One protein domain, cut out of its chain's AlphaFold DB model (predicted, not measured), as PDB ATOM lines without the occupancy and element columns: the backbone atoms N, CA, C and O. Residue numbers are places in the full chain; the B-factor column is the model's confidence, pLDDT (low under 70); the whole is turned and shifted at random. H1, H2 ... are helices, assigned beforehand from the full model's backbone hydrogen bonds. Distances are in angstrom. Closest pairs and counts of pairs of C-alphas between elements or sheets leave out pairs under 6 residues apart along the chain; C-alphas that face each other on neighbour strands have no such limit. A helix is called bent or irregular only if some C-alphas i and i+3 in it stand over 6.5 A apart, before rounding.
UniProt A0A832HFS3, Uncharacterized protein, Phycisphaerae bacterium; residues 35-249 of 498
ATOM      1  N   ASP A  35     -27.982 -18.545  24.565       98.25
ATOM      2  CA  ASP A  35     -27.349 -18.607  25.885       98.25
ATOM      3  C   ASP A  35     -25.825 -18.729  25.783       98.25
ATOM      4  O   ASP A  35     -25.101 -18.034  26.495       98.25
ATOM      5  N   GLU A  36     -25.321 -19.551  24.859       98.25
ATOM      6  CA  GLU A  36     -23.885 -19.660  24.575       98.25
ATOM      7  C   GLU A  36     -23.322 -18.320  24.076       98.25
ATOM      8  O   GLU A  36     -22.307 -17.841  24.586       98.25
ATOM      9  N   ALA A  37     -24.008 -17.667  23.130       98.50
ATOM     10  CA  ALA A  37     -23.622 -16.350  22.629       98.50
ATOM     11  C   ALA A  37     -23.618 -15.293  23.746       98.50
ATOM     12  O   ALA A  37     -22.660 -14.529  23.877       98.50
ATOM     13  N   ALA A  38     -24.643 -15.282  24.605       98.38
ATOM     14  CA  ALA A  38     -24.720 -14.381  25.752       98.38
ATOM     15  C   ALA A  38     -23.607 -14.647  26.780       98.38
ATOM     16  O   ALA A  38     -23.034 -13.701  27.324       98.38
ATOM     17  N   ALA A  39     -23.256 -15.913  27.028       98.12
ATOM     18  CA  ALA A  39     -22.163 -16.284  27.922       98.12
ATOM     19  C   ALA A  39     -20.805 -15.801  27.387       98.12
ATOM     20  O   ALA A  39     -20.019 -15.217  28.139       98.12
ATOM     21  N   ILE A  40     -20.550 -15.970  26.085       98.19
ATOM     22  CA  ILE A  40     -19.336 -15.455  25.441       98.19
ATOM     23  C   ILE A  40     -19.315 -13.923  25.501       98.19
ATOM     24  O   ILE A  40     -18.303 -13.341  25.896       98.19
ATOM     25  N   LYS A  41     -20.435 -13.256  25.184       98.19
ATOM     26  CA  LYS A  41     -20.551 -11.793  25.273       98.19
ATOM     27  C   LYS A  41     -20.247 -11.290  26.680       98.19
ATOM     28  O   LYS A  41     -19.434 -10.386  26.842       98.19
ATOM     29  N   LYS A  42     -20.849 -11.903  27.702       98.12
ATOM     30  CA  LYS A  42     -20.607 -11.558  29.108       98.12
ATOM     31  C   LYS A  42     -19.121 -11.642  29.456       98.12
ATOM     32  O   LYS A  42     -18.620 -10.813  30.209       98.12
ATOM     33  N   ARG A  43     -18.413 -12.623  28.898       96.94
ATOM     34  CA  ARG A  43     -16.974 -12.791  29.101       96.94
ATOM     35  C   ARG A  43     -16.145 -11.698  28.428       96.94
ATOM     36  O   ARG A  43     -15.200 -11.193  29.028       96.94
ATOM     37  N   ILE A  44     -16.527 -11.305  27.213       97.56
ATOM     38  CA  ILE A  44     -15.941 -10.160  26.500       97.56
ATOM     39  C   ILE A  44     -16.144  -8.871  27.298       97.56
ATOM     40  O   ILE A  44     -15.180  -8.150  27.551       97.56
ATOM     41  N   ASP A  45     -17.373  -8.619  27.747       97.69
ATOM     42  CA  ASP A  45     -17.733  -7.422  28.511       97.69
ATOM     43  C   ASP A  45     -17.061  -7.397  29.899       97.69
ATOM     44  O   ASP A  45     -16.798  -6.327  30.443       97.69
ATOM     45  N   GLY A  46     -16.725  -8.568  30.454       97.19
ATOM     46  CA  GLY A  46     -15.975  -8.709  31.705       97.19
ATOM     47  C   GLY A  46     -14.526  -8.211  31.638       97.19
ATOM     48  O   GLY A  46     -13.916  -7.990  32.682       97.19
ATOM     49  N   GLY A  47     -13.971  -8.002  30.438       95.25
ATOM     50  CA  GLY A  47     -12.685  -7.324  30.257       95.25
ATOM     51  C   GLY A  47     -11.451  -8.122  30.693       95.25
ATOM     52  O   GLY A  47     -10.401  -7.522  30.928       95.25
ATOM     53  N   GLU A  48     -11.543  -9.453  30.793       96.00
ATOM     54  CA  GLU A  48     -10.377 -10.300  31.069       96.00
ATOM     55  C   GLU A  48      -9.271 -10.035  30.012       96.00
ATOM     56  O   GLU A  48      -9.554 -10.070  28.808       96.00
ATOM     57  N   PRO A  49      -8.002  -9.784  30.403       96.00
ATOM     58  CA  PRO A  49      -6.960  -9.369  29.455       96.00
ATOM     59  C   PRO A  49      -6.746 -10.329  28.277       96.00
ATOM     60  O   PRO A  49      -6.583  -9.886  27.137       96.00
ATOM     61  N   TRP A  50      -6.793 -11.641  28.526       95.62
ATOM     62  CA  TRP A  50      -6.632 -12.649  27.477       95.62
ATOM     63  C   TRP A  50      -7.824 -12.669  26.508       95.62
ATOM     64  O   TRP A  50      -7.624 -12.918  25.321       95.62
ATOM     65  N   VAL A  51      -9.046 -12.349  26.969       97.06
ATOM     66  CA  VAL A  51     -10.236 -12.274  26.102       97.06
ATOM     67  C   VAL A  51     -10.053 -11.158  25.093       97.06
ATOM     68  O   VAL A  51     -10.277 -11.368  23.906       97.06
ATOM     69  N   LYS A  52      -9.581  -9.988  25.538       95.69
ATOM     70  CA  LYS A  52      -9.293  -8.860  24.645       95.69
ATOM     71  C   LYS A  52      -8.256  -9.235  23.581       95.69
ATOM     72  O   LYS A  52      -8.475  -8.955  22.404       95.69
ATOM     73  N   ALA A  53      -7.163  -9.891  23.978       92.38
ATOM     74  CA  ALA A  53      -6.120 -10.337  23.052       92.38
ATOM     75  C   ALA A  53      -6.630 -11.398  22.055       92.38
ATOM     76  O   ALA A  53      -6.404 -11.280  20.847       92.38
ATOM     77  N   SER A  54      -7.368 -12.402  22.544       93.75
ATOM     78  CA  SER A  54      -7.988 -13.445  21.715       93.75
ATOM     79  C   SER A  54      -9.004 -12.857  20.737       93.75
ATOM     80  O   SER A  54      -9.004 -13.207  19.555       93.75
ATOM     81  N   LEU A  55      -9.830 -11.912  21.194       95.12
ATOM     82  CA  LEU A  55     -10.807 -11.216  20.365       95.12
ATOM     83  C   LEU A  55     -10.114 -10.412  19.262       95.12
ATOM     84  O   LEU A  55     -10.475 -10.545  18.095       95.12
ATOM     85  N   GLU A  56      -9.079  -9.635  19.590       93.44
ATOM     86  CA  GLU A  56      -8.319  -8.879  18.591       93.44
ATOM     87  C   GLU A  56      -7.703  -9.804  17.530       93.44
ATOM     88  O   GLU A  56      -7.782  -9.517  16.335       93.44
ATOM     89  N   LYS A  57      -7.130 -10.943  17.944       90.25
ATOM     90  CA  LYS A  57      -6.577 -11.957  17.031       90.25
ATOM     91  C   LYS A  57      -7.668 -12.569  16.144       90.25
ATOM     92  O   LYS A  57      -7.503 -12.619  14.928       90.25
ATOM     93  N   SER A  58      -8.787 -12.979  16.739       89.62
ATOM     94  CA  SER A  58      -9.886 -13.679  16.058       89.62
ATOM     95  C   SER A  58     -10.633 -12.781  15.065       89.62
ATOM     96  O   SER A  58     -11.085 -13.252  14.023       89.62
ATOM     97  N   LEU A  59     -10.726 -11.476  15.345       93.06
ATOM     98  CA  LEU A  59     -11.441 -10.511  14.504       93.06
ATOM     99  C   LEU A  59     -10.611  -9.934  13.342       93.06
ATOM    100  O   LEU A  59     -11.177  -9.253  12.483       93.06
ATOM    101  N   LYS A  60      -9.294 -10.184  13.276       90.25
ATOM    102  CA  LYS A  60      -8.443  -9.708  12.161       90.25
ATOM    103  C   LYS A  60      -8.878 -10.272  10.809       90.25
ATOM    104  O   LYS A  60      -8.749  -9.601   9.785       90.25
ATOM    105  N   GLU A  61      -9.433 -11.475  10.814       85.00
ATOM    106  CA  GLU A  61      -9.819 -12.206   9.617       85.00
ATOM    107  C   GLU A  61     -11.217 -11.791   9.145       85.00
ATOM    108  O   GLU A  61     -12.188 -11.828   9.903       85.00
ATOM    109  N   LYS A  62     -11.334 -11.387   7.877       89.69
ATOM    110  CA  LYS A  62     -12.604 -10.960   7.271       89.69
ATOM    111  C   LYS A  62     -13.248 -12.128   6.536       89.69
ATOM    112  O   LYS A  62     -13.000 -12.335   5.351       89.69
ATOM    113  N   ASN A  63     -14.059 -12.898   7.250       93.69
ATOM    114  CA  ASN A  63     -14.812 -14.013   6.688       93.69
ATOM    115  C   ASN A  63     -16.192 -14.152   7.350       93.69
ATOM    116  O   ASN A  63     -16.504 -13.454   8.317       93.69
ATOM    117  N   ALA A  64     -16.992 -15.083   6.824       95.31
ATOM    118  CA  ALA A  64     -18.361 -15.320   7.266       95.31
ATOM    119  C   ALA A  64     -18.461 -15.654   8.762       95.31
ATOM    120  O   ALA A  64     -19.295 -15.085   9.449       95.31
ATOM    121  N   PHE A  65     -17.606 -16.537   9.289       95.56
ATOM    122  CA  PHE A  65     -17.653 -16.907  10.705       95.56
ATOM    123  C   PHE A  65     -17.361 -15.709  11.610       95.56
ATOM    124  O   PHE A  65     -18.093 -15.485  12.570       95.56
ATOM    125  N   THR A  66     -16.343 -14.908  11.279       96.19
ATOM    126  CA  THR A  66     -16.023 -13.694  12.041       96.19
ATOM    127  C   THR A  66     -17.189 -12.704  12.028       96.19
ATOM    128  O   THR A  66     -17.519 -12.134  13.064       96.19
ATOM    129  N   ASN A  67     -17.832 -12.492  10.879       97.75
ATOM    130  CA  ASN A  67     -18.959 -11.566  10.775       97.75
ATOM    131  C   ASN A  67     -20.212 -12.081  11.493       97.75
ATOM    132  O   ASN A  67     -20.868 -11.312  12.194       97.75
ATOM    133  N   LEU A  68     -20.507 -13.380  11.394       98.25
ATOM    134  CA  LEU A  68     -21.589 -14.003  12.155       98.25
ATOM    135  C   LEU A  68     -21.338 -13.913  13.663       98.25
ATOM    136  O   LEU A  68     -22.269 -13.627  14.406       98.25
ATOM    137  N   PHE A  69     -20.090 -14.076  14.116       98.06
ATOM    138  CA  PHE A  69     -19.717 -13.870  15.516       98.06
ATOM    139  C   PHE A  69     -19.901 -12.411  15.954       98.06
ATOM    140  O   PHE A  69     -20.529 -12.147  16.980       98.06
ATOM    141  N   ARG A  70     -19.400 -11.446  15.166       98.31
ATOM    142  CA  ARG A  70     -19.593 -10.008  15.423       98.31
ATOM    143  C   ARG A  70     -21.071  -9.666  15.584       98.31
ATOM    144  O   ARG A  70     -21.434  -8.961  16.518       98.31
ATOM    145  N   TYR A  71     -21.923 -10.197  14.718       98.62
ATOM    146  CA  TYR A  71     -23.356  -9.982  14.817       98.62
ATOM    147  C   TYR A  71     -23.961 -10.684  16.046       98.62
ATOM    148  O   TYR A  71     -24.442 -10.019  16.959       98.62
ATOM    149  N   ALA A  72     -23.886 -12.017  16.106       98.44
ATOM    150  CA  ALA A  72     -24.612 -12.823  17.088       98.44
ATOM    151  C   ALA A  72     -24.129 -12.625  18.531       98.44
ATOM    152  O   ALA A  72     -24.923 -12.703  19.465       98.44
ATOM    153  N   VAL A  73     -22.828 -12.387  18.720       98.38
ATOM    154  CA  VAL A  73     -22.203 -12.277  20.045       98.38
ATOM    155  C   VAL A  73     -21.926 -10.823  20.409       98.38
ATOM    156  O   VAL A  73     -22.099 -10.443  21.562       98.38
ATOM    157  N   MET A  74     -21.493  -9.987  19.460       98.06
ATOM    158  CA  MET A  74     -21.105  -8.601  19.765       98.06
ATOM    159  C   MET A  74     -22.191  -7.564  19.455       98.06
ATOM    160  O   MET A  74     -22.037  -6.416  19.868       98.06
ATOM    161  N   GLY A  75     -23.280  -7.940  18.776       98.00
ATOM    162  CA  GLY A  75     -24.345  -7.013  18.379       98.00
ATOM    163  C   GLY A  75     -23.947  -6.058  17.247       98.00
ATOM    164  O   GLY A  75     -24.503  -4.969  17.135       98.00
ATOM    165  N   ASP A  76     -22.959  -6.421  16.424       98.31
ATOM    166  CA  ASP A  76     -22.551  -5.627  15.260       98.31
ATOM    167  C   ASP A  76     -23.569  -5.778  14.115       98.31
ATOM    168  O   ASP A  76     -23.469  -6.665  13.262       98.31
ATOM    169  N   GLU A  77     -24.557  -4.884  14.093       98.38
ATOM    170  CA  GLU A  77     -25.614  -4.844  13.072       98.38
ATOM    171  C   GLU A  77     -25.076  -4.683  11.646       98.38
ATOM    172  O   GLU A  77     -25.675  -5.180  10.690       98.38
ATOM    173  N   LYS A  78     -23.927  -4.016  11.471       98.31
ATOM    174  CA  LYS A  78     -23.333  -3.839  10.145       98.31
ATOM    175  C   LYS A  78     -22.798  -5.167   9.617       98.31
ATOM    176  O   LYS A  78     -23.053  -5.498   8.460       98.31
ATOM    177  N   ALA A  79     -22.098  -5.932  10.455       98.12
ATOM    178  CA  ALA A  79     -21.668  -7.283  10.098       98.12
ATOM    179  C   ALA A  79     -22.877  -8.184   9.782       98.12
ATOM    180  O   ALA A  79     -22.855  -8.921   8.796       98.12
ATOM    181  N   GLY A  80     -23.957  -8.062  10.564       98.50
ATOM    182  CA  GLY A  80     -25.221  -8.758  10.317       98.50
ATOM    183  C   GLY A  80     -25.832  -8.426   8.955       98.50
ATOM    184  O   GLY A  80     -26.213  -9.331   8.214       98.50
ATOM    185  N   GLU A  81     -25.873  -7.147   8.574       98.56
ATOM    186  CA  GLU A  81     -26.382  -6.731   7.263       98.56
ATOM    187  C   GLU A  81     -25.489  -7.193   6.100       98.56
ATOM    188  O   GLU A  81     -25.985  -7.610   5.053       98.56
ATOM    189  N   GLU A  82     -24.165  -7.165   6.254       98.19
ATOM    190  CA  GLU A  82     -23.259  -7.682   5.220       98.19
ATOM    191  C   GLU A  82     -23.537  -9.169   4.934       98.19
ATOM    192  O   GLU A  82     -23.681  -9.570   3.770       98.19
ATOM    193  N   GLU A  83     -23.703  -9.974   5.986       98.38
ATOM    194  CA  GLU A  83     -24.027 -11.397   5.860       98.38
ATOM    195  C   GLU A  83     -25.473 -11.638   5.401       98.38
ATOM    196  O   GLU A  83     -25.713 -12.561   4.617       98.38
ATOM    197  N   ARG A  84     -26.434 -10.791   5.795       98.56
ATOM    198  CA  ARG A  84     -27.821 -10.846   5.309       98.56
ATOM    199  C   ARG A  84     -27.899 -10.538   3.823       98.56
ATOM    200  O   ARG A  84     -28.513 -11.303   3.083       98.56
ATOM    201  N   LYS A  85     -27.229  -9.490   3.338       98.44
ATOM    202  CA  LYS A  85     -27.135  -9.184   1.902       98.44
ATOM    203  C   LYS A  85     -26.519 -10.345   1.121       98.44
ATOM    204  O   LYS A  85     -26.964 -10.656   0.012       98.44
ATOM    205  N   PHE A  86     -25.498 -10.993   1.681       97.50
ATOM    206  CA  PHE A  86     -24.933 -12.196   1.083       97.50
ATOM    207  C   PHE A  86     -25.968 -13.330   1.034       97.50
ATOM    208  O   PHE A  86     -26.200 -13.884  -0.042       97.50
ATOM    209  N   LEU A  87     -26.629 -13.632   2.154       98.31
ATOM    210  CA  LEU A  87     -27.646 -14.679   2.254       98.31
ATOM    211  C   LEU A  87     -28.811 -14.447   1.289       98.31
ATOM    212  O   LEU A  87     -29.199 -15.358   0.572       98.31
ATOM    213  N   LEU A  88     -29.345 -13.230   1.207       98.25
ATOM    214  CA  LEU A  88     -30.475 -12.920   0.330       98.25
ATOM    215  C   LEU A  88     -30.126 -13.069  -1.154       98.25
ATOM    216  O   LEU A  88     -30.991 -13.417  -1.950       98.25
ATOM    217  N   SER A  89     -28.858 -12.898  -1.535       97.44
ATOM    218  CA  SER A  89     -28.419 -13.207  -2.903       97.44
ATOM    219  C   SER A  89     -28.409 -14.700  -3.238       97.44
ATOM    220  O   SER A  89     -28.172 -15.060  -4.387       97.44
ATOM    221  N   PHE A  90     -28.564 -15.566  -2.234       97.19
ATOM    222  CA  PHE A  90     -28.674 -17.005  -2.428       97.19
ATOM    223  C   PHE A  90     -30.081 -17.410  -2.878       97.19
ATOM    224  O   PHE A  90     -30.238 -18.493  -3.424       97.19
ATOM    225  N   ILE A  91     -31.098 -16.557  -2.693       97.62
ATOM    226  CA  ILE A  91     -32.469 -16.842  -3.130       97.62
ATOM    227  C   ILE A  91     -32.490 -17.120  -4.635       97.62
ATOM    228  O   ILE A  91     -32.052 -16.292  -5.434       97.62
ATOM    229  N   GLY A  92     -33.008 -18.290  -5.012       95.56
ATOM    230  CA  GLY A  92     -33.068 -18.726  -6.408       95.56
ATOM    231  C   GLY A  92     -31.700 -18.999  -7.039       95.56
ATOM    232  O   GLY A  92     -31.620 -19.171  -8.255       95.56
ATOM    233  N   ALA A  93     -30.620 -19.037  -6.248       94.62
ATOM    234  CA  ALA A  93     -29.304 -19.380  -6.758       94.62
ATOM    235  C   ALA A  93     -29.348 -20.783  -7.381       94.62
ATOM    236  O   ALA A  93     -29.854 -21.720  -6.747       94.62
ATOM    237  N   PRO A  94     -28.811 -20.946  -8.603       90.88
ATOM    238  CA  PRO A  94     -28.880 -22.215  -9.299       90.88
ATOM    239  C   PRO A  94     -28.150 -23.284  -8.496       90.88
ATOM    240  O   PRO A  94     -27.102 -23.029  -7.889       90.88
ATOM    241  N   VAL A  95     -28.675 -24.506  -8.538       86.44
ATOM    242  CA  VAL A  95     -27.920 -25.657  -8.061       86.44
ATOM    243  C   VAL A  95     -26.803 -25.899  -9.069       86.44
ATOM    244  O   VAL A  95     -27.020 -26.410 -10.166       86.44
ATOM    245  N   ASN A  96     -25.613 -25.393  -8.760       73.25
ATOM    246  CA  ASN A  96     -24.485 -25.471  -9.673       73.25
ATOM    247  C   ASN A  96     -24.046 -26.937  -9.794       73.25
ATOM    248  O   ASN A  96     -23.723 -27.579  -8.798       73.25
ATOM    249  N   SER A  97     -23.991 -27.468 -11.016       58.47
ATOM    250  CA  SER A  97     -23.552 -28.846 -11.269       58.47
ATOM    251  C   SER A  97     -22.050 -29.052 -11.051       58.47
ATOM    252  O   SER A  97     -21.567 -30.187 -11.108       58.47
ATOM    253  N   ARG A  98     -21.282 -27.982 -10.787       68.62
ATOM    254  CA  ARG A  98     -19.872 -28.107 -10.412       68.62
ATOM    255  C   ARG A  98     -19.757 -28.996  -9.173       68.62
ATOM    256  O   ARG A  98     -20.346 -28.720  -8.133       68.62
ATOM    257  N   ARG A  99     -18.924 -30.034  -9.279       61.16
ATOM    258  CA  ARG A  99     -18.722 -31.076  -8.252       61.16
ATOM    259  C   ARG A  99     -18.279 -30.552  -6.877       61.16
ATOM    260  O   ARG A  99     -18.293 -31.313  -5.921       61.16
ATOM    261  N   TRP A 100     -17.891 -29.280  -6.780       70.06
ATOM    262  CA  TRP A 100     -17.201 -28.684  -5.633       70.06
ATOM    263  C   TRP A 100     -18.001 -27.568  -4.943       70.06
ATOM    264  O   TRP A 100     -17.435 -26.819  -4.142       70.06
ATOM    265  N   SER A 101     -19.282 -27.382  -5.282       82.12
ATOM    266  CA  SER A 101     -20.096 -26.342  -4.646       82.12
ATOM    267  C   SER A 101     -20.352 -26.685  -3.177       82.12
ATOM    268  O   SER A 101     -20.870 -27.757  -2.882       82.12
ATOM    269  N   THR A 102     -20.037 -25.778  -2.257       87.19
ATOM    270  CA  THR A 102     -20.379 -25.891  -0.840       87.19
ATOM    271  C   THR A 102     -21.080 -24.617  -0.389       87.19
ATOM    272  O   THR A 102     -20.544 -23.518  -0.487       87.19
ATOM    273  N   ASN A 103     -22.310 -24.761   0.084       91.81
ATOM    274  CA  ASN A 103     -23.173 -23.657   0.496       91.81
ATOM    275  C   ASN A 103     -23.590 -23.782   1.967       91.81
ATOM    276  O   ASN A 103     -24.526 -23.111   2.398       91.81
ATOM    277  N   TYR A 104     -22.899 -24.607   2.762       95.44
ATOM    278  CA  TYR A 104     -23.233 -24.799   4.176       95.44
ATOM    279  C   TYR A 104     -23.195 -23.485   4.975       95.44
ATOM    280  O   TYR A 104     -24.016 -23.286   5.863       95.44
ATOM    281  N   LEU A 105     -22.322 -22.532   4.614       96.25
ATOM    282  CA  LEU A 105     -22.297 -21.208   5.246       96.25
ATOM    283  C   LEU A 105     -23.593 -20.410   5.030       96.25
ATOM    284  O   LEU A 105     -23.928 -19.576   5.864       96.25
ATOM    285  N   SER A 106     -24.335 -20.636   3.941       97.75
ATOM    286  CA  SER A 106     -25.656 -20.015   3.754       97.75
ATOM    287  C   SER A 106     -26.671 -20.555   4.764       97.75
ATOM    288  O   SER A 106     -27.479 -19.784   5.271       97.75
ATOM    289  N   ALA A 107     -26.587 -21.839   5.128       98.12
ATOM    290  CA  ALA A 107     -27.411 -22.415   6.190       98.12
ATOM    291  C   ALA A 107     -27.069 -21.813   7.565       98.12
ATOM    292  O   ALA A 107     -27.973 -21.451   8.310       98.12
ATOM    293  N   LEU A 108     -25.783 -21.592   7.863       98.44
ATOM    294  CA  LEU A 108     -25.375 -20.937   9.117       98.44
ATOM    295  C   LEU A 108     -25.818 -19.473   9.179       98.44
ATOM    296  O   LEU A 108     -26.252 -19.003  10.224       98.44
ATOM    297  N   ARG A 109     -25.755 -18.751   8.052       98.56
ATOM    298  CA  ARG A 109     -26.318 -17.397   7.951       98.56
ATOM    299  C   ARG A 109     -27.820 -17.396   8.194       98.56
ATOM    300  O   ARG A 109     -28.297 -16.516   8.893       98.56
ATOM    301  N   TYR A 110     -28.551 -18.348   7.612       98.75
ATOM    302  CA  TYR A 110     -29.991 -18.477   7.827       98.75
ATOM    303  C   TYR A 110     -30.316 -18.698   9.302       98.75
ATOM    304  O   TYR A 110     -31.164 -17.989   9.829       98.75
ATOM    305  N   ASP A 111     -29.599 -19.609   9.963       98.81
ATOM    306  CA  ASP A 111     -29.754 -19.888  11.392       98.81
ATOM    307  C   ASP A 111     -29.470 -18.649  12.259       98.81
ATOM    308  O   ASP A 111     -30.291 -18.254  13.080       98.81
ATOM    309  N   VAL A 112     -28.343 -17.972  12.031       98.75
ATOM    310  CA  VAL A 112     -27.929 -16.801  12.823       98.75
ATOM    311  C   VAL A 112     -28.784 -15.562  12.572       98.75
ATOM    312  O   VAL A 112     -29.090 -14.825  13.506       98.75
ATOM    313  N   LEU A 113     -29.181 -15.316  11.327       98.75
ATOM    314  CA  LEU A 113     -29.914 -14.111  10.936       98.75
ATOM    315  C   LEU A 113     -31.429 -14.319  10.934       98.75
ATOM    316  O   LEU A 113     -32.144 -13.381  10.571       98.75
ATOM    317  N   TYR A 114     -31.920 -15.506  11.317       98.69
ATOM    318  CA  TYR A 114     -33.319 -15.922  11.183       98.69
ATOM    319  C   TYR A 114     -34.292 -14.838  11.646       98.69
ATOM    320  O   TYR A 114     -35.159 -14.410  10.880       98.69
ATOM    321  N   ASP A 115     -34.092 -14.325  12.864       98.25
ATOM    322  CA  ASP A 115     -34.959 -13.332  13.506       98.25
ATOM    323  C   ASP A 115     -34.991 -11.976  12.772       98.25
ATOM    324  O   ASP A 115     -35.970 -11.246  12.894       98.25
ATOM    325  N   THR A 116     -33.995 -11.672  11.933       98.38
ATOM    326  CA  THR A 116     -33.935 -10.435  11.126       98.38
ATOM    327  C   THR A 116     -34.581 -10.549   9.747       98.38
ATOM    328  O   THR A 116     -34.789  -9.537   9.077       98.38
ATOM    329  N   LEU A 117     -34.870 -11.770   9.293       98.69
ATOM    330  CA  LEU A 117     -35.461 -12.022   7.984       98.69
ATOM    331  C   LEU A 117     -36.977 -11.829   8.035       98.69
ATOM    332  O   LEU A 117     -37.642 -12.287   8.968       98.69
ATOM    333  N   THR A 118     -37.546 -11.223   6.992       98.50
ATOM    334  CA  THR A 118     -39.006 -11.162   6.845       98.50
ATOM    335  C   THR A 118     -39.582 -12.563   6.595       98.50
ATOM    336  O   THR A 118     -38.876 -13.433   6.074       98.50
ATOM    337  N   PRO A 119     -40.873 -12.811   6.894       98.56
ATOM    338  CA  PRO A 119     -41.508 -14.093   6.580       98.56
ATOM    339  C   PRO A 119     -41.353 -14.503   5.107       98.56
ATOM    340  O   PRO A 119     -41.039 -15.654   4.821       98.56
ATOM    341  N   GLU A 120     -41.478 -13.548   4.181       98.56
ATOM    342  CA  GLU A 120     -41.284 -13.781   2.744       98.56
ATOM    343  C   GLU A 120     -39.839 -14.180   2.408       98.56
ATOM    344  O   GLU A 120     -39.610 -15.110   1.637       98.56
ATOM    345  N   GLN A 121     -38.845 -13.509   3.000       98.62
ATOM    346  CA  GLN A 121     -37.438 -13.869   2.810       98.62
ATOM    347  C   GLN A 121     -37.145 -15.271   3.353       98.62
ATOM    348  O   GLN A 121     -36.445 -16.043   2.696       98.62
ATOM    349  N   ARG A 122     -37.701 -15.620   4.522       98.75
ATOM    350  CA  ARG A 122     -37.563 -16.959   5.113       98.75
ATOM    351  C   ARG A 122     -38.173 -18.034   4.221       98.75
ATOM    352  O   ARG A 122     -37.556 -19.086   4.079       98.75
ATOM    353  N   GLU A 123     -39.333 -17.774   3.619       98.62
ATOM    354  CA  GLU A 123     -39.967 -18.697   2.672       98.62
ATOM    355  C   GLU A 123     -39.086 -18.925   1.444       98.62
ATOM    356  O   GLU A 123     -38.704 -20.054   1.164       98.62
ATOM    357  N   LYS A 124     -38.650 -17.854   0.773       98.50
ATOM    358  CA  LYS A 124     -37.812 -17.961  -0.433       98.50
ATOM    359  C   LYS A 124     -36.479 -18.667  -0.173       98.50
ATOM    360  O   LYS A 124     -35.985 -19.423  -1.014       98.50
ATOM    361  N   LEU A 125     -35.873 -18.432   0.992       98.50
ATOM    362  CA  LEU A 125     -34.665 -19.146   1.414       98.50
ATOM    363  C   LEU A 125     -34.957 -20.621   1.696       98.50
ATOM    364  O   LEU A 125     -34.172 -21.470   1.280       98.50
ATOM    365  N   ARG A 126     -36.094 -20.939   2.327       98.62
ATOM    366  CA  ARG A 126     -36.538 -22.321   2.537       98.62
ATOM    367  C   ARG A 126     -36.750 -23.048   1.216       98.62
ATOM    368  O   ARG A 126     -36.235 -24.149   1.061       98.62
ATOM    369  N   GLU A 127     -37.447 -22.441   0.262       98.25
ATOM    370  CA  GLU A 127     -37.639 -22.991  -1.085       98.25
ATOM    371  C   GLU A 127     -36.296 -23.243  -1.777       98.25
ATOM    372  O   GLU A 127     -36.066 -24.322  -2.321       98.25
ATOM    373  N   THR A 128     -35.370 -22.286  -1.680       97.81
ATOM    374  CA  THR A 128     -34.018 -22.432  -2.229       97.81
ATOM    375  C   THR A 128     -33.273 -23.598  -1.569       97.81
ATOM    376  O   THR A 128     -32.718 -24.441  -2.268       97.81
ATOM    377  N   PHE A 129     -33.275 -23.700  -0.236       98.19
ATOM    378  CA  PHE A 129     -32.633 -24.810   0.480       98.19
ATOM    379  C   PHE A 129     -33.249 -26.154   0.094       98.19
ATOM    380  O   PHE A 129     -32.517 -27.095  -0.204       98.19
ATOM    381  N   LYS A 130     -34.582 -26.231   0.016       98.00
ATOM    382  CA  LYS A 130     -35.294 -27.429  -0.439       98.00
ATOM    383  C   LYS A 130     -34.916 -27.811  -1.866       98.00
ATOM    384  O   LYS A 130     -34.704 -28.989  -2.112       98.00
ATOM    385  N   ALA A 131     -34.753 -26.854  -2.778       96.75
ATOM    386  CA  ALA A 131     -34.305 -27.133  -4.141       96.75
ATOM    387  C   ALA A 131     -32.873 -27.700  -4.189       96.75
ATOM    388  O   ALA A 131     -32.616 -28.648  -4.929       96.75
ATOM    389  N   HIS A 132     -31.949 -27.168  -3.377       95.81
ATOM    390  CA  HIS A 132     -30.584 -27.707  -3.270       95.81
ATOM    391  C   HIS A 132     -30.584 -29.118  -2.662       95.81
ATOM    392  O   HIS A 132     -29.933 -30.004  -3.206       95.81
ATOM    393  N   ILE A 133     -31.352 -29.357  -1.593       96.62
ATOM    394  CA  ILE A 133     -31.493 -30.689  -0.978       96.62
ATOM    395  C   ILE A 133     -32.112 -31.679  -1.970       96.62
ATOM    396  O   ILE A 133     -31.566 -32.760  -2.176       96.62
ATOM    397  N   GLN A 134     -33.217 -31.305  -2.617       96.75
ATOM    398  CA  GLN A 134     -33.916 -32.156  -3.577       96.75
ATOM    399  C   GLN A 134     -33.021 -32.514  -4.761       96.75
ATOM    400  O   GLN A 134     -33.015 -33.661  -5.191       96.75
ATOM    401  N   HIS A 135     -32.200 -31.580  -5.247       95.00
ATOM    402  CA  HIS A 135     -31.240 -31.882  -6.300       95.00
ATOM    403  C   HIS A 135     -30.253 -32.989  -5.898       95.00
ATOM    404  O   HIS A 135     -29.976 -33.857  -6.724       95.00
ATOM    405  N   GLU A 136     -29.744 -32.997  -4.658       94.00
ATOM    406  CA  GLU A 136     -28.886 -34.094  -4.179       94.00
ATOM    407  C   GLU A 136     -29.642 -35.419  -4.053       94.00
ATOM    408  O   GLU A 136     -29.086 -36.471  -4.368       94.00
ATOM    409  N   LEU A 137     -30.908 -35.374  -3.626       95.19
ATOM    410  CA  LEU A 137     -31.767 -36.557  -3.527       95.19
ATOM    411  C   LEU A 137     -32.073 -37.159  -4.905       95.19
ATOM    412  O   LEU A 137     -32.026 -38.378  -5.061       95.19
ATOM    413  N   ASP A 138     -32.343 -36.313  -5.902       95.44
ATOM    414  CA  ASP A 138     -32.665 -36.716  -7.277       95.44
ATOM    415  C   ASP A 138     -31.426 -37.144  -8.071       95.44
ATOM    416  O   ASP A 138     -31.521 -37.928  -9.016       95.44
ATOM    417  N   ASN A 139     -30.249 -36.638  -7.694       92.38
ATOM    418  CA  ASN A 139     -28.980 -36.908  -8.366       92.38
ATOM    419  C   ASN A 139     -27.970 -37.505  -7.378       92.38
ATOM    420  O   ASN A 139     -26.886 -36.938  -7.194       92.38
ATOM    421  N   PRO A 140     -28.296 -38.641  -6.729       88.12
ATOM    422  CA  PRO A 140     -27.491 -39.153  -5.640       88.12
ATOM    423  C   PRO A 140     -26.134 -39.584  -6.178       88.12
ATOM    424  O   PRO A 140     -26.002 -40.577  -6.899       88.12
ATOM    425  N   TYR A 141     -25.099 -38.851  -5.787       85.44
ATOM    426  CA  TYR A 141     -23.744 -39.302  -6.027       85.44
ATOM    427  C   TYR A 141     -23.473 -40.526  -5.148       85.44
ATOM    428  O   TYR A 141     -23.744 -40.509  -3.944       85.44
ATOM    429  N   ARG A 142     -22.950 -41.605  -5.734       88.75
ATOM    430  CA  ARG A 142     -22.612 -42.832  -5.005       88.75
ATOM    431  C   ARG A 142     -21.110 -42.907  -4.806       88.75
ATOM    432  O   ARG A 142     -20.365 -43.151  -5.753       88.75
ATOM    433  N   ASN A 143     -20.681 -42.699  -3.570       85.81
ATOM    434  CA  ASN A 143     -19.325 -42.996  -3.164       85.81
ATOM    435  C   ASN A 143     -19.200 -44.470  -2.777       85.81
ATOM    436  O   ASN A 143     -20.134 -45.117  -2.315       85.81
ATOM    437  N   THR A 144     -18.007 -44.989  -3.000       87.81
ATOM    438  CA  THR A 144     -17.502 -46.235  -2.446       87.81
ATOM    439  C   THR A 144     -16.349 -45.875  -1.522       87.81
ATOM    440  O   THR A 144     -15.834 -44.755  -1.580       87.81
ATOM    441  N   GLN A 145     -15.904 -46.816  -0.696       84.44
ATOM    442  CA  GLN A 145     -14.752 -46.599   0.177       84.44
ATOM    443  C   GLN A 145     -13.493 -46.181  -0.612       84.44
ATOM    444  O   GLN A 145     -12.708 -45.357  -0.157       84.44
ATOM    445  N   THR A 146     -13.350 -46.674  -1.846       82.50
ATOM    446  CA  THR A 146     -12.241 -46.372  -2.763       82.50
ATOM    447  C   THR A 146     -12.559 -45.275  -3.783       82.50
ATOM    448  O   THR A 146     -11.785 -45.070  -4.720       82.50
ATOM    449  N   SER A 147     -13.704 -44.595  -3.669       80.69
ATOM    450  CA  SER A 147     -14.034 -43.506  -4.588       80.69
ATOM    451  C   SER A 147     -12.994 -42.402  -4.481       80.69
ATOM    452  O   SER A 147     -12.609 -41.999  -3.388       80.69
ATOM    453  N   TRP A 148     -12.551 -41.896  -5.630       68.88
ATOM    454  CA  TRP A 148     -11.626 -40.772  -5.670       68.88
ATOM    455  C   TRP A 148     -12.277 -39.505  -5.111       68.88
ATOM    456  O   TRP A 148     -13.367 -39.121  -5.539       68.88
ATOM    457  N   LEU A 149     -11.547 -38.826  -4.224       73.88
ATOM    458  CA  LEU A 149     -11.800 -37.460  -3.771       73.88
ATOM    459  C   LEU A 149     -13.138 -37.200  -3.036       73.88
ATOM    460  O   LEU A 149     -13.835 -36.225  -3.359       73.88
ATOM    461  N   PRO A 150     -13.521 -37.974  -1.996       79.94
ATOM    462  CA  PRO A 150     -14.707 -37.656  -1.196       79.94
ATOM    463  C   PRO A 150     -14.591 -36.290  -0.525       79.94
ATOM    464  O   PRO A 150     -15.580 -35.572  -0.426       79.94
ATOM    465  N   ASN A 151     -13.380 -35.861  -0.160       81.44
ATOM    466  CA  ASN A 151     -13.103 -34.499   0.302       81.44
ATOM    467  C   ASN A 151     -13.600 -33.397  -0.649       81.44
ATOM    468  O   ASN A 151     -13.874 -32.289  -0.188       81.44
ATOM    469  N   MET A 152     -13.710 -33.670  -1.948       83.50
ATOM    470  CA  MET A 152     -14.152 -32.689  -2.924       83.50
ATOM    471  C   MET A 152     -15.672 -32.706  -3.158       83.50
ATOM    472  O   MET A 152     -16.252 -31.659  -3.439       83.50
ATOM    473  N   GLN A 153     -16.326 -33.863  -3.013       86.12
ATOM    474  CA  GLN A 153     -17.762 -34.039  -3.292       86.12
ATOM    475  C   GLN A 153     -18.636 -33.964  -2.040       86.12
ATOM    476  O   GLN A 153     -19.710 -33.361  -2.056       86.12
ATOM    477  N   MET A 154     -18.158 -34.516  -0.926       90.00
ATOM    478  CA  MET A 154     -18.842 -34.456   0.363       90.00
ATOM    479  C   MET A 154     -19.179 -33.037   0.833       90.00
ATOM    480  O   MET A 154     -20.224 -32.896   1.453       90.00
ATOM    481  N   PRO A 155     -18.401 -31.965   0.556       90.69
ATOM    482  CA  PRO A 155     -18.800 -30.609   0.934       90.69
ATOM    483  C   PRO A 155     -20.175 -30.207   0.378       90.69
ATOM    484  O   PRO A 155     -20.944 -29.526   1.060       90.69
ATOM    485  N   ARG A 156     -20.511 -30.663  -0.835       91.06
ATOM    486  CA  ARG A 156     -21.809 -30.423  -1.470       91.06
ATOM    487  C   ARG A 156     -22.922 -31.175  -0.746       91.06
ATOM    488  O   ARG A 156     -23.893 -30.562  -0.308       91.06
ATOM    489  N   ILE A 157     -22.725 -32.471  -0.510       93.06
ATOM    490  CA  ILE A 157     -23.689 -33.307   0.220       93.06
ATOM    491  C   ILE A 157     -23.876 -32.817   1.660       93.06
ATOM    492  O   ILE A 157     -24.999 -32.737   2.160       93.06
ATOM    493  N   MET A 158     -22.797 -32.413   2.324       95.06
ATOM    494  CA  MET A 158     -22.861 -31.835   3.662       95.06
ATOM    495  C   MET A 158     -23.574 -30.493   3.691       95.06
ATOM    496  O   MET A 158     -24.242 -30.198   4.675       95.06
ATOM    497  N   SER A 159     -23.512 -29.710   2.612       95.31
ATOM    498  CA  SER A 159     -24.328 -28.499   2.508       95.31
ATOM    499  C   SER A 159     -25.817 -28.834   2.551       95.31
ATOM    500  O   SER A 159     -26.534 -28.198   3.313       95.31
ATOM    501  N   ALA A 160     -26.271 -29.865   1.828       95.88
ATOM    502  CA  ALA A 160     -27.662 -30.319   1.889       95.88
ATOM    503  C   ALA A 160     -28.048 -30.841   3.288       95.88
ATOM    504  O   ALA A 160     -29.097 -30.472   3.812       95.88
ATOM    505  N   ASN A 161     -27.177 -31.624   3.935       97.38
ATOM    506  CA  ASN A 161     -27.404 -32.112   5.303       97.38
ATOM    507  C   ASN A 161     -27.548 -30.951   6.306       97.38
ATOM    508  O   ASN A 161     -28.487 -30.920   7.097       97.38
ATOM    509  N   ILE A 162     -26.650 -29.964   6.251       98.25
ATOM    510  CA  ILE A 162     -26.665 -28.789   7.137       98.25
ATOM    511  C   ILE A 162     -27.857 -27.876   6.821       98.25
ATOM    512  O   ILE A 162     -28.467 -27.345   7.744       98.25
ATOM    513  N   MET A 163     -28.241 -27.720   5.550       98.44
ATOM    514  CA  MET A 163     -29.466 -27.004   5.172       98.44
ATOM    515  C   MET A 163     -30.710 -27.679   5.753       98.44
ATOM    516  O   MET A 163     -31.563 -26.982   6.291       98.44
ATOM    517  N   ALA A 164     -30.808 -29.012   5.702       98.50
ATOM    518  CA  ALA A 164     -31.930 -29.740   6.293       98.50
ATOM    519  C   ALA A 164     -32.026 -29.508   7.812       98.50
ATOM    520  O   ALA A 164     -33.115 -29.248   8.323       98.50
ATOM    521  N   VAL A 165     -30.881 -29.505   8.510       98.69
ATOM    522  CA  VAL A 165     -30.805 -29.152   9.938       98.69
ATOM    523  C   VAL A 165     -31.246 -27.709  10.176       98.69
ATOM    524  O   VAL A 165     -32.101 -27.483  11.021       98.69
ATOM    525  N   ALA A 166     -30.748 -26.743   9.399       98.62
ATOM    526  CA  ALA A 166     -31.136 -25.336   9.527       98.62
ATOM    527  C   ALA A 166     -32.638 -25.099   9.284       98.62
ATOM    528  O   ALA A 166     -33.208 -24.166   9.842       98.62
ATOM    529  N   LEU A 167     -33.290 -25.934   8.467       98.69
ATOM    530  CA  LEU A 167     -34.741 -25.897   8.269       98.69
ATOM    531  C   LEU A 167     -35.538 -26.573   9.391       98.69
ATOM    532  O   LEU A 167     -36.754 -26.395   9.432       98.69
ATOM    533  N   GLN A 168     -34.879 -27.342  10.263       98.44
ATOM    534  CA  GLN A 168     -35.506 -28.175  11.294       98.44
ATOM    535  C   GLN A 168     -36.594 -29.106  10.723       98.44
ATOM    536  O   GLN A 168     -37.607 -29.376  11.363       98.44
ATOM    537  N   ASP A 169     -36.405 -29.574   9.485       98.31
ATOM    538  CA  ASP A 169     -37.362 -30.422   8.770       98.31
ATOM    539  C   ASP A 169     -36.919 -31.884   8.902       98.31
ATOM    540  O   ASP A 169     -36.038 -32.346   8.175       98.31
ATOM    541  N   GLU A 170     -37.511 -32.606   9.858       97.75
ATOM    542  CA  GLU A 170     -37.140 -33.991  10.194       97.75
ATOM    543  C   GLU A 170     -37.145 -34.915   8.973       97.75
ATOM    544  O   GLU A 170     -36.227 -35.713   8.791       97.75
ATOM    545  N   LYS A 171     -38.122 -34.751   8.073       98.06
ATOM    546  CA  LYS A 171     -38.225 -35.571   6.861       98.06
ATOM    547  C   LYS A 171     -37.065 -35.312   5.909       98.06
ATOM    548  O   LYS A 171     -36.553 -36.249   5.302       98.06
ATOM    549  N   LEU A 172     -36.650 -34.052   5.763       98.31
ATOM    550  CA  LEU A 172     -35.482 -33.711   4.950       98.31
ATOM    551  C   LEU A 172     -34.180 -34.147   5.614       98.31
ATOM    552  O   LEU A 172     -33.274 -34.579   4.905       98.31
ATOM    553  N   ILE A 173     -34.085 -34.068   6.944       98.56
ATOM    554  CA  ILE A 173     -32.943 -34.596   7.698       98.56
ATOM    555  C   ILE A 173     -32.818 -36.099   7.438       98.56
ATOM    556  O   ILE A 173     -31.740 -36.556   7.069       98.56
ATOM    557  N   ASP A 174     -33.916 -36.848   7.541       98.19
ATOM    558  CA  ASP A 174     -33.939 -38.288   7.278       98.19
ATOM    559  C   ASP A 174     -33.600 -38.627   5.830       98.19
ATOM    560  O   ASP A 174     -32.773 -39.502   5.574       98.19
ATOM    561  N   ALA A 175     -34.186 -37.917   4.867       97.81
ATOM    562  CA  ALA A 175     -33.880 -38.129   3.459       97.81
ATOM    563  C   ALA A 175     -32.396 -37.852   3.163       97.81
ATOM    564  O   ALA A 175     -31.726 -38.669   2.527       97.81
ATOM    565  N   ALA A 176     -31.858 -36.735   3.668       97.12
ATOM    566  CA  ALA A 176     -30.461 -36.362   3.479       97.12
ATOM    567  C   ALA A 176     -29.496 -37.343   4.163       97.12
ATOM    568  O   ALA A 176     -28.455 -37.696   3.600       97.12
ATOM    569  N   TRP A 177     -29.872 -37.832   5.345       97.50
ATOM    570  CA  TRP A 177     -29.150 -38.844   6.108       97.50
ATOM    571  C   TRP A 177     -29.048 -40.181   5.367       97.50
ATOM    572  O   TRP A 177     -28.012 -40.842   5.424       97.50
ATOM    573  N   GLN A 178     -30.088 -40.572   4.629       97.25
ATOM    574  CA  GLN A 178     -30.116 -41.828   3.871       97.25
ATOM    575  C   GLN A 178     -29.484 -41.728   2.473       97.25
ATOM    576  O   GLN A 178     -29.452 -42.724   1.746       97.25
ATOM    577  N   MET A 179     -28.957 -40.563   2.069       95.31
ATOM    578  CA  MET A 179     -28.283 -40.440   0.773       95.31
ATOM    579  C   MET A 179     -27.058 -41.374   0.681       95.31
ATOM    580  O   MET A 179     -26.303 -41.487   1.647       95.31
ATOM    581  N   PRO A 180     -26.763 -41.973  -0.491       92.31
ATOM    582  CA  PRO A 180     -25.620 -42.880  -0.663       92.31
ATOM    583  C   PRO A 180     -24.229 -42.284  -0.396       92.31
ATOM    584  O   PRO A 180     -23.268 -43.035  -0.300       92.31
ATOM    585  N   SER A 181     -24.106 -40.956  -0.310       90.31
ATOM    586  CA  SER A 181     -22.878 -40.245   0.081       90.31
ATOM    587  C   SER A 181     -23.114 -39.300   1.265       90.31
ATOM    588  O   SER A 181     -22.494 -38.245   1.349       90.31
ATOM    589  N   SER A 182     -24.066 -39.611   2.146       94.00
ATOM    590  CA  SER A 182     -24.371 -38.795   3.325       94.00
ATOM    591  C   SER A 182     -23.293 -38.893   4.414       94.00
ATOM    592  O   SER A 182     -22.321 -39.645   4.306       94.00
ATOM    593  N   PHE A 183     -23.501 -38.173   5.520       96.12
ATOM    594  CA  PHE A 183     -22.747 -38.392   6.756       96.12
ATOM    595  C   PHE A 183     -22.808 -39.857   7.215       96.12
ATOM    596  O   PHE A 183     -21.795 -40.413   7.637       96.12
ATOM    597  N   LYS A 184     -23.973 -40.508   7.085       97.25
ATOM    598  CA  LYS A 184     -24.158 -41.922   7.429       97.25
ATOM    599  C   LYS A 184     -23.223 -42.817   6.625       97.25
ATOM    600  O   LYS A 184     -22.501 -43.605   7.222       97.25
ATOM    601  N   PHE A 185     -23.205 -42.668   5.296       95.56
ATOM    602  CA  PHE A 185     -22.259 -43.381   4.427       95.56
ATOM    603  C   PHE A 185     -20.818 -43.134   4.879       95.56
ATOM    604  O   PHE A 185     -20.029 -44.069   5.002       95.56
ATOM    605  N   TYR A 186     -20.485 -41.873   5.163       95.69
ATOM    606  CA  TYR A 186     -19.132 -41.505   5.545       95.69
ATOM    607  C   TYR A 186     -18.673 -42.251   6.808       95.69
ATOM    608  O   TYR A 186     -17.564 -42.774   6.855       95.69
ATOM    609  N   MET A 187     -19.544 -42.344   7.812       97.38
ATOM    610  CA  MET A 187     -19.268 -43.065   9.056       97.38
ATOM    611  C   MET A 187     -19.350 -44.591   8.904       97.38
ATOM    612  O   MET A 187     -18.608 -45.308   9.567       97.38
ATOM    613  N   ASP A 188     -20.264 -45.101   8.081       96.69
ATOM    614  CA  ASP A 188     -20.492 -46.541   7.941       96.69
ATOM    615  C   ASP A 188     -19.452 -47.236   7.082       96.69
ATOM    616  O   ASP A 188     -19.012 -48.331   7.428       96.69
ATOM    617  N   ASP A 189     -19.149 -46.628   5.939       94.06
ATOM    618  CA  ASP A 189     -18.534 -47.318   4.815       94.06
ATOM    619  C   ASP A 189     -17.237 -46.627   4.367       94.06
ATOM    620  O   ASP A 189     -16.395 -47.263   3.736       94.06
ATOM    621  N   TYR A 190     -17.055 -45.334   4.667       94.75
ATOM    622  CA  TYR A 190     -15.860 -44.606   4.244       94.75
ATOM    623  C   TYR A 190     -14.765 -44.562   5.313       94.75
ATOM    624  O   TYR A 190     -13.611 -44.831   4.999       94.75
ATOM    625  N   LEU A 191     -15.085 -44.240   6.568       95.19
ATOM    626  CA  LEU A 191     -14.096 -44.300   7.643       95.19
ATOM    627  C   LEU A 191     -13.719 -45.752   7.959       95.19
ATOM    628  O   LEU A 191     -14.585 -46.604   8.130       95.19
ATOM    629  N   ALA A 192     -12.420 -46.000   8.087       94.94
ATOM    630  CA  ALA A 192     -11.833 -47.289   8.420       94.94
ATOM    631  C   ALA A 192     -11.433 -47.375   9.896       94.94
ATOM    632  O   ALA A 192     -11.171 -46.360  10.549       94.94
ATOM    633  N   ASP A 193     -11.345 -48.593  10.428       96.50
ATOM    634  CA  ASP A 193     -10.779 -48.882  11.756       96.50
ATOM    635  C   ASP A 193     -11.410 -48.053  12.896       96.50
ATOM    636  O   ASP A 193     -10.763 -47.694  13.892       96.50
ATOM    637  N   GLY A 194     -12.692 -47.721  12.743       95.69
ATOM    638  CA  GLY A 194     -13.457 -46.939  13.704       95.69
ATOM    639  C   GLY A 194     -13.156 -45.437  13.723       95.69
ATOM    640  O   GLY A 194     -13.557 -44.778  14.681       95.69
ATOM    641  N   GLY A 195     -12.479 -44.873  12.716       95.50
ATOM    642  CA  GLY A 195     -12.329 -43.416  12.615       95.50
ATOM    643  C   GLY A 195     -11.296 -42.891  11.621       95.50
ATOM    644  O   GLY A 195     -11.229 -41.686  11.429       95.50
ATOM    645  N   LEU A 196     -10.479 -43.728  10.987       94.62
ATOM    646  CA  LEU A 196      -9.459 -43.269  10.049       94.62
ATOM    647  C   LEU A 196     -10.027 -42.973   8.667       94.62
ATOM    648  O   LEU A 196     -10.852 -43.694   8.123       94.62
ATOM    649  N   TYR A 197      -9.510 -41.917   8.063       92.31
ATOM    650  CA  TYR A 197      -9.855 -41.516   6.710       92.31
ATOM    651  C   TYR A 197      -9.210 -42.438   5.673       92.31
ATOM    652  O   TYR A 197      -8.017 -42.741   5.760       92.31
ATOM    653  N   PHE A 198      -9.992 -42.876   4.687       90.69
ATOM    654  CA  PHE A 198      -9.554 -43.899   3.730       90.69
ATOM    655  C   PHE A 198      -8.690 -43.378   2.575       90.69
ATOM    656  O   PHE A 198      -8.022 -44.146   1.889       90.69
ATOM    657  N   GLU A 199      -8.661 -42.068   2.361       86.75
ATOM    658  CA  GLU A 199      -7.720 -41.407   1.451       86.75
ATOM    659  C   GLU A 199      -6.432 -41.029   2.224       86.75
ATOM    660  O   GLU A 199      -6.159 -41.541   3.313       86.75
ATOM    661  N   GLU A 200      -5.573 -40.178   1.674       82.38
ATOM    662  CA  GLU A 200      -4.418 -39.624   2.378       82.38
ATOM    663  C   GLU A 200      -4.793 -38.779   3.611       82.38
ATOM    664  O   GLU A 200      -5.733 -37.976   3.616       82.38
ATOM    665  N   PHE A 201      -3.972 -38.875   4.656       86.06
ATOM    666  CA  PHE A 201      -4.233 -38.209   5.933       86.06
ATOM    667  C   PHE A 201      -4.082 -36.675   5.914       86.06
ATOM    668  O   PHE A 201      -4.512 -35.989   6.843       86.06
ATOM    669  N   ALA A 202      -3.519 -36.074   4.859       78.94
ATOM    670  CA  ALA A 202      -3.552 -34.615   4.698       78.94
ATOM    671  C   ALA A 202      -4.958 -34.087   4.388       78.94
ATOM    672  O   ALA A 202      -5.347 -33.022   4.880       78.94
ATOM    673  N   LYS A 203      -5.732 -34.850   3.607       81.62
ATOM    674  CA  LYS A 203      -7.063 -34.463   3.115       81.62
ATOM    675  C   LYS A 203      -8.169 -34.639   4.164       81.62
ATOM    676  O   LYS A 203      -9.226 -34.018   4.016       81.62
ATOM    677  N   MET A 204      -7.883 -35.335   5.271       86.06
ATOM    678  CA  MET A 204      -8.728 -35.444   6.480       86.06
ATOM    679  C   MET A 204      -9.246 -34.100   6.998       86.06
ATOM    680  O   MET A 204     -10.293 -34.005   7.630       86.06
ATOM    681  N   THR A 205      -8.512 -33.028   6.717       84.06
ATOM    682  CA  THR A 205      -8.806 -31.675   7.191       84.06
ATOM    683  C   THR A 205     -10.050 -31.044   6.557       84.06
ATOM    684  O   THR A 205     -10.480 -29.971   6.971       84.06
ATOM    685  N   SER A 206     -10.641 -31.686   5.547       83.56
ATOM    686  CA  SER A 206     -11.598 -31.027   4.655       83.56
ATOM    687  C   SER A 206     -13.030 -30.908   5.179       83.56
ATOM    688  O   SER A 206     -13.761 -30.100   4.616       83.56
ATOM    689  N   LEU A 207     -13.463 -31.723   6.150       90.44
ATOM    690  CA  LEU A 207     -14.894 -31.864   6.505       90.44
ATOM    691  C   LEU A 207     -15.198 -31.865   8.004       90.44
ATOM    692  O   LEU A 207     -16.363 -31.831   8.391       90.44
ATOM    693  N   ILE A 208     -14.176 -31.954   8.858       93.88
ATOM    694  CA  ILE A 208     -14.377 -32.147  10.300       93.88
ATOM    695  C   ILE A 208     -15.173 -30.995  10.906       93.88
ATOM    696  O   ILE A 208     -16.090 -31.235  11.682       93.88
ATOM    697  N   GLY A 209     -14.875 -29.758  10.506       94.31
ATOM    698  CA  GLY A 209     -15.613 -28.594  10.982       94.31
ATOM    699  C   GLY A 209     -17.099 -28.658  10.638       94.31
ATOM    700  O   GLY A 209     -17.948 -28.460  11.503       94.31
ATOM    701  N   GLU A 210     -17.421 -28.970   9.385       95.50
ATOM    702  CA  GLU A 210     -18.797 -29.120   8.916       95.50
ATOM    703  C   GLU A 210     -19.527 -30.266   9.634       95.50
ATOM    704  O   GLU A 210     -20.689 -30.112  10.000       95.50
ATOM    705  N   PHE A 211     -18.847 -31.386   9.896       97.50
ATOM    706  CA  PHE A 211     -19.407 -32.499  10.664       97.50
ATOM    707  C   PHE A 211     -19.692 -32.135  12.121       97.50
ATOM    708  O   PHE A 211     -20.752 -32.493  12.626       97.50
ATOM    709  N   GLN A 212     -18.789 -31.408  12.787       98.12
ATOM    710  CA  GLN A 212     -19.011 -30.927  14.154       98.12
ATOM    711  C   GLN A 212     -20.220 -29.989  14.222       98.12
ATOM    712  O   GLN A 212     -21.076 -30.148  15.084       98.12
ATOM    713  N   ILE A 213     -20.335 -29.056  13.272       97.88
ATOM    714  CA  ILE A 213     -21.475 -28.131  13.197       97.88
ATOM    715  C   ILE A 213     -22.789 -28.881  12.935       97.88
ATOM    716  O   ILE A 213     -23.806 -28.580  13.558       97.88
ATOM    717  N   TYR A 214     -22.778 -29.862  12.028       98.38
ATOM    718  CA  TYR A 214     -23.935 -30.716  11.756       98.38
ATOM    719  C   TYR A 214     -24.375 -31.493  13.005       98.38
ATOM    720  O   TYR A 214     -25.555 -31.481  13.353       98.38
ATOM    721  N   ALA A 215     -23.425 -32.119  13.702       98.56
ATOM    722  CA  ALA A 215     -23.694 -32.921  14.888       98.56
ATOM    723  C   ALA A 215     -24.209 -32.084  16.070       98.56
ATOM    724  O   ALA A 215     -25.156 -32.508  16.730       98.56
ATOM    725  N   ASP A 216     -23.660 -30.886  16.297       98.19
ATOM    726  CA  ASP A 216     -24.156 -29.966  17.332       98.19
ATOM    727  C   ASP A 216     -25.584 -29.486  17.029       98.19
ATOM    728  O   ASP A 216     -26.429 -29.417  17.923       98.19
ATOM    729  N   GLY A 217     -25.883 -29.193  15.757       98.44
ATOM    730  CA  GLY A 217     -27.237 -28.847  15.328       98.44
ATOM    731  C   GLY A 217     -28.234 -29.981  15.585       98.44
ATOM    732  O   GLY A 217     -29.297 -29.744  16.151       98.44
ATOM    733  N   LEU A 218     -27.880 -31.220  15.230       98.56
ATOM    734  CA  LEU A 218     -28.727 -32.391  15.485       98.56
ATOM    735  C   LEU A 218     -28.926 -32.678  16.973       98.56
ATOM    736  O   LEU A 218     -30.044 -32.978  17.385       98.56
ATOM    737  N   GLU A 219     -27.875 -32.574  17.786       98.19
ATOM    738  CA  GLU A 219     -27.978 -32.776  19.233       98.19
ATOM    739  C   GLU A 219     -28.974 -31.793  19.862       98.19
ATOM    740  O   GLU A 219     -29.833 -32.198  20.647       98.19
ATOM    741  N   ARG A 220     -28.928 -30.519  19.456       98.19
ATOM    742  CA  ARG A 220     -29.860 -29.482  19.927       98.19
ATOM    743  C   ARG A 220     -31.291 -29.680  19.420       98.19
ATOM    744  O   ARG A 220     -32.222 -29.240  20.087       98.19
ATOM    745  N   LEU A 221     -31.469 -30.395  18.308       98.44
ATOM    746  CA  LEU A 221     -32.772 -30.869  17.829       98.44
ATOM    747  C   LEU A 221     -33.217 -32.192  18.476       98.44
ATOM    748  O   LEU A 221     -34.268 -32.719  18.126       98.44
ATOM    749  N   GLY A 222     -32.441 -32.754  19.405       97.81
ATOM    750  CA  GLY A 222     -32.743 -34.037  20.044       97.81
ATOM    751  C   GLY A 222     -32.448 -35.271  19.186       97.81
ATOM    752  O   GLY A 222     -32.760 -36.369  19.626       97.81
ATOM    753  N   LEU A 223     -31.812 -35.108  18.023       97.88
ATOM    754  CA  LEU A 223     -31.502 -36.160  17.042       97.88
ATOM    755  C   LEU A 223     -30.036 -36.613  17.130       97.88
ATOM    756  O   LEU A 223     -29.345 -36.803  16.121       97.88
ATOM    757  N   ASN A 224     -29.508 -36.721  18.351       97.50
ATOM    758  CA  ASN A 224     -28.089 -36.986  18.580       97.50
ATOM    759  C   ASN A 224     -27.626 -38.330  17.981       97.50
ATOM    760  O   ASN A 224     -26.461 -38.487  17.624       97.50
ATOM    761  N   GLU A 225     -28.532 -39.291  17.808       97.44
ATOM    762  CA  GLU A 225     -28.278 -40.576  17.156       97.44
ATOM    763  C   GLU A 225     -27.908 -40.459  15.671       97.44
ATOM    764  O   GLU A 225     -27.387 -41.420  15.116       97.44
ATOM    765  N   LYS A 226     -28.126 -39.300  15.034       98.06
ATOM    766  CA  LYS A 226     -27.661 -38.979  13.668       98.06
ATOM    767  C   LYS A 226     -26.423 -38.060  13.676       98.06
ATOM    768  O   LYS A 226     -25.909 -37.694  12.626       98.06
ATOM    769  N   GLY A 227     -25.949 -37.660  14.857       97.88
ATOM    770  CA  GLY A 227     -24.839 -36.727  15.066       97.88
ATOM    771  C   GLY A 227     -23.727 -37.350  15.909       97.88
ATOM    772  O   GLY A 227     -23.119 -38.346  15.513       97.88
ATOM    773  N   TRP A 228     -23.450 -36.774  17.083       98.06
ATOM    774  CA  TRP A 228     -22.387 -37.248  17.981       98.06
ATOM    775  C   TRP A 228     -22.635 -38.649  18.534       98.06
ATOM    776  O   TRP A 228     -21.682 -39.391  18.772       98.06
ATOM    777  N   GLY A 229     -23.901 -39.003  18.743       97.81
ATOM    778  CA  GLY A 229     -24.323 -40.318  19.213       97.81
ATOM    779  C   GLY A 229     -24.297 -41.404  18.137       97.81
ATOM    780  O   GLY A 229     -24.475 -42.575  18.475       97.81
ATOM    781  N   TYR A 230     -24.075 -41.061  16.861       98.38
ATOM    782  CA  TYR A 230     -24.016 -42.067  15.805       98.38
ATOM    783  C   TYR A 230     -22.720 -42.879  15.875       98.38
ATOM    784  O   TYR A 230     -21.613 -42.335  15.933       98.38
ATOM    785  N   LYS A 231     -22.867 -44.205  15.795       98.44
ATOM    786  CA  LYS A 231     -21.768 -45.155  15.630       98.44
ATOM    787  C   LYS A 231     -21.987 -45.935  14.339       98.44
ATOM    788  O   LYS A 231     -22.939 -46.706  14.243       98.44
ATOM    789  N   GLY A 232     -21.105 -45.727  13.369       97.62
ATOM    790  CA  GLY A 232     -21.164 -46.402  12.081       97.62
ATOM    791  C   GLY A 232     -20.875 -47.900  12.175       97.62
ATOM    792  O   GLY A 232     -20.384 -48.394  13.196       97.62
ATOM    793  N   LYS A 233     -21.155 -48.634  11.092       96.44
ATOM    794  CA  LYS A 233     -20.993 -50.103  11.020       96.44
ATOM    795  C   LYS A 233     -19.591 -50.585  11.421       96.44
ATOM    796  O   LYS A 233     -19.483 -51.531  12.194       96.44
ATOM    797  N   GLY A 234     -18.537 -49.906  10.957       94.00
ATOM    798  CA  GLY A 234     -17.136 -50.172  11.328       94.00
ATOM    799  C   GLY A 234     -16.731 -49.656  12.718       94.00
ATOM    800  O   GLY A 234     -15.552 -49.601  13.058       94.00
ATOM    801  N   GLY A 235     -17.693 -49.216  13.532       97.06
ATOM    802  CA  GLY A 235     -17.459 -48.631  14.849       97.06
ATOM    803  C   GLY A 235     -17.012 -47.170  14.828       97.06
ATOM    804  O   GLY A 235     -16.639 -46.652  15.882       97.06
ATOM    805  N   ALA A 236     -17.051 -46.509  13.666       97.94
ATOM    806  CA  ALA A 236     -16.644 -45.120  13.544       97.94
ATOM    807  C   ALA A 236     -17.616 -44.172  14.241       97.94
ATOM    808  O   ALA A 236     -18.830 -44.337  14.171       97.94
ATOM    809  N   THR A 237     -17.071 -43.164  14.913       98.38
ATOM    810  CA  THR A 237     -17.835 -42.069  15.521       98.38
ATOM    811  C   THR A 237     -17.194 -40.750  15.119       98.38
ATOM    812  O   THR A 237     -16.002 -40.710  14.801       98.38
ATOM    813  N   LEU A 238     -17.942 -39.644  15.174       98.25
ATOM    814  CA  LEU A 238     -17.360 -38.329  14.894       98.25
ATOM    815  C   LEU A 238     -16.227 -37.993  15.876       98.25
ATOM    816  O   LEU A 238     -15.182 -37.500  15.459       98.25
ATOM    817  N   ARG A 239     -16.395 -38.340  17.159       97.88
ATOM    818  CA  ARG A 239     -15.345 -38.215  18.178       97.88
ATOM    819  C   ARG A 239     -14.072 -38.949  17.752       97.88
ATOM    820  O   ARG A 239     -13.001 -38.350  17.728       97.88
ATOM    821  N   ASN A 240     -14.196 -40.219  17.372       98.00
ATOM    822  CA  ASN A 240     -13.064 -41.027  16.933       98.00
ATOM    823  C   ASN A 240     -12.443 -40.502  15.639       98.00
ATOM    824  O   ASN A 240     -11.230 -40.576  15.484       98.00
ATOM    825  N   TYR A 241     -13.239 -39.947  14.724       97.44
ATOM    826  CA  TYR A 241     -12.699 -39.337  13.516       97.44
ATOM    827  C   TYR A 241     -11.793 -38.145  13.848       97.44
ATOM    828  O   TYR A 241     -10.686 -38.050  13.321       97.44
ATOM    829  N   VAL A 242     -12.197 -37.280  14.783       96.81
ATOM    830  CA  VAL A 242     -11.330 -36.192  15.266       96.81
ATOM    831  C   VAL A 242     -10.110 -36.745  16.011       96.81
ATOM    832  O   VAL A 242      -8.990 -36.282  15.793       96.81
ATOM    833  N   GLU A 243     -10.299 -37.770  16.846       96.94
ATOM    834  CA  GLU A 243      -9.221 -38.398  17.624       96.94
ATOM    835  C   GLU A 243      -8.217 -39.147  16.745       96.94
ATOM    836  O   GLU A 243      -7.055 -39.297  17.114       96.94
ATOM    837  N   SER A 244      -8.632 -39.569  15.552       96.25
ATOM    838  CA  SER A 244      -7.802 -40.354  14.647       96.25
ATOM    839  C   SER A 244      -6.506 -39.651  14.245       96.25
ATOM    840  O   SER A 244      -5.508 -40.324  13.996       96.25
ATOM    841  N   TYR A 245      -6.456 -38.315  14.300       94.00
ATOM    842  CA  TYR A 245      -5.212 -37.553  14.168       94.00
ATOM    843  C   TYR A 245      -4.168 -37.908  15.225       94.00
ATOM    844  O   TYR A 245      -2.974 -37.951  14.929       94.00
ATOM    845  N   LEU A 246      -4.601 -38.179  16.453       95.50
ATOM    846  CA  LEU A 246      -3.726 -38.579  17.549       95.50
ATOM    847  C   LEU A 246      -3.231 -40.009  17.334       95.50
ATOM    848  O   LEU A 246      -2.064 -40.314  17.562       95.50
ATOM    849  N   TRP A 247      -4.086 -40.882  16.800       97.19
ATOM    850  CA  TRP A 247      -3.720 -42.269  16.513       97.19
ATOM    851  C   TRP A 247      -2.582 -42.386  15.497       97.19
ATOM    852  O   TRP A 247      -1.788 -43.324  15.576       97.19
ATOM    853  N   ILE A 248      -2.465 -41.408  14.597       95.12
ATOM    854  CA  ILE A 248      -1.415 -41.313  13.574       95.12
ATOM    855  C   ILE A 248      -0.301 -40.321  13.937       95.12
ATOM    856  O   ILE A 248       0.529 -39.998  13.090       95.12
ATOM    857  N   GLY A 249      -0.290 -39.807  15.169       95.00
ATOM    858  CA  GLY A 249       0.702 -38.847  15.642       95.00
ATOM    859  C   GLY A 249       2.018 -39.503  16.062       95.00
ATOM    860  O   GLY A 249       2.030 -40.525  16.763       95.00
TER     861      GLY A 249
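What this domain is: This is residues 35 to 249 of the 498 residues of an uncharacterized protein of Phycisphaerae bacterium (UniProt A0A832HFS3). A long helix, H6, runs along one side of two helical lobes joined through H5: a smaller lobe of H1 to H4 and a larger one of H7 to H12, with H7 lying between H6 and H11. H1 and H2 stay apart from H10, H11 and H12, leaving an open gap between the lobes' far ends. The printed part has 215 residues, with twelve named helices, H1 to H12 along the chain, and no named strand; its class is all helix. It is compact, with a radius of gyration of the C-alphas of 18.1 A and spans of 48 by 44 by 31 A.

How they stand to each other: H6, residues 119 to 138, forms a helical hairpin with H7, residues 150 to 166, at a steep tilt of 40 degrees; C-alphas 133 and 160 are closest, 4.8 A apart. With H5, residues 104 to 116, they make an up-and-down bundle, each helix running against the one before it. H7 is the hub, touching five helices, with a kink of 29 degrees near residue 157. It touches H5 at C-alphas 159 and 104, 4.2 A apart, and H11, residues 208 to 220, at C-alphas 162 and 214, 5.7 A apart. H8, residues 170 to 177, runs opposite ways to H7 at 6 degrees, a shallow tilt; the closest C-alphas, 173 and 164, are 5.2 A apart. H10, residues 203 to 206, only just touches H7, with 3 pairs of C-alphas within 8 A, the closest being 206 and 151, 5.8 A. H12, residues 238 to 247, only just touches H11, with 3 such pairs, the closest being 242 and 208, 7.1 A. H9, residues 183 to 190, touches no helix; it is close to H8 but not clearly touching, C-alphas 184 and 177 being 6.0 A apart. H4, residues 77 to 88, touches H5 at C-alphas 87 and 106, 5.9 A apart, and forms a hairpin with H3, residues 64 to 74. H1, residues 35 to 45, touches H3 about perpendicular, at 77 degrees, with C-alphas 37 and 73 closest at 5.0 A. H2, residues 49 to 59, only just touches H1, with 3 pairs, only at the corner, C-alphas 51 and 44 being closest at 6.1 A. Every O i to N i+4 pair is within hydrogen-bond range in H1, H2, H3, H4, H6, H8, H9 and H11, against 7 of 9 in H5, 10 of 13 in H7 and 4 of 6 in H12; H10 is too short.

Where its parts are: H6 measures 28.0 A from C-alpha 119 at (-41.508, -14.093, 6.580), H7 23.2 A and H5 19.2 A. H5 is irregular: C-alphas 112 and 115 are 7.9 A apart. H1 begins at (-27.349, -18.607, 25.885), and H12 ends at C-alpha 247, (-3.720, -42.269, 16.513).

The domain as a whole: The C-alphas farthest apart, of Pro 49 and Asp 138, are 52.5 A apart. The printed part has no cut. The long links are H4 to H5, H6 to H7, H9 to H10 and H11 to H12. Residues 97 to 99 and 148 have pLDDT under 70.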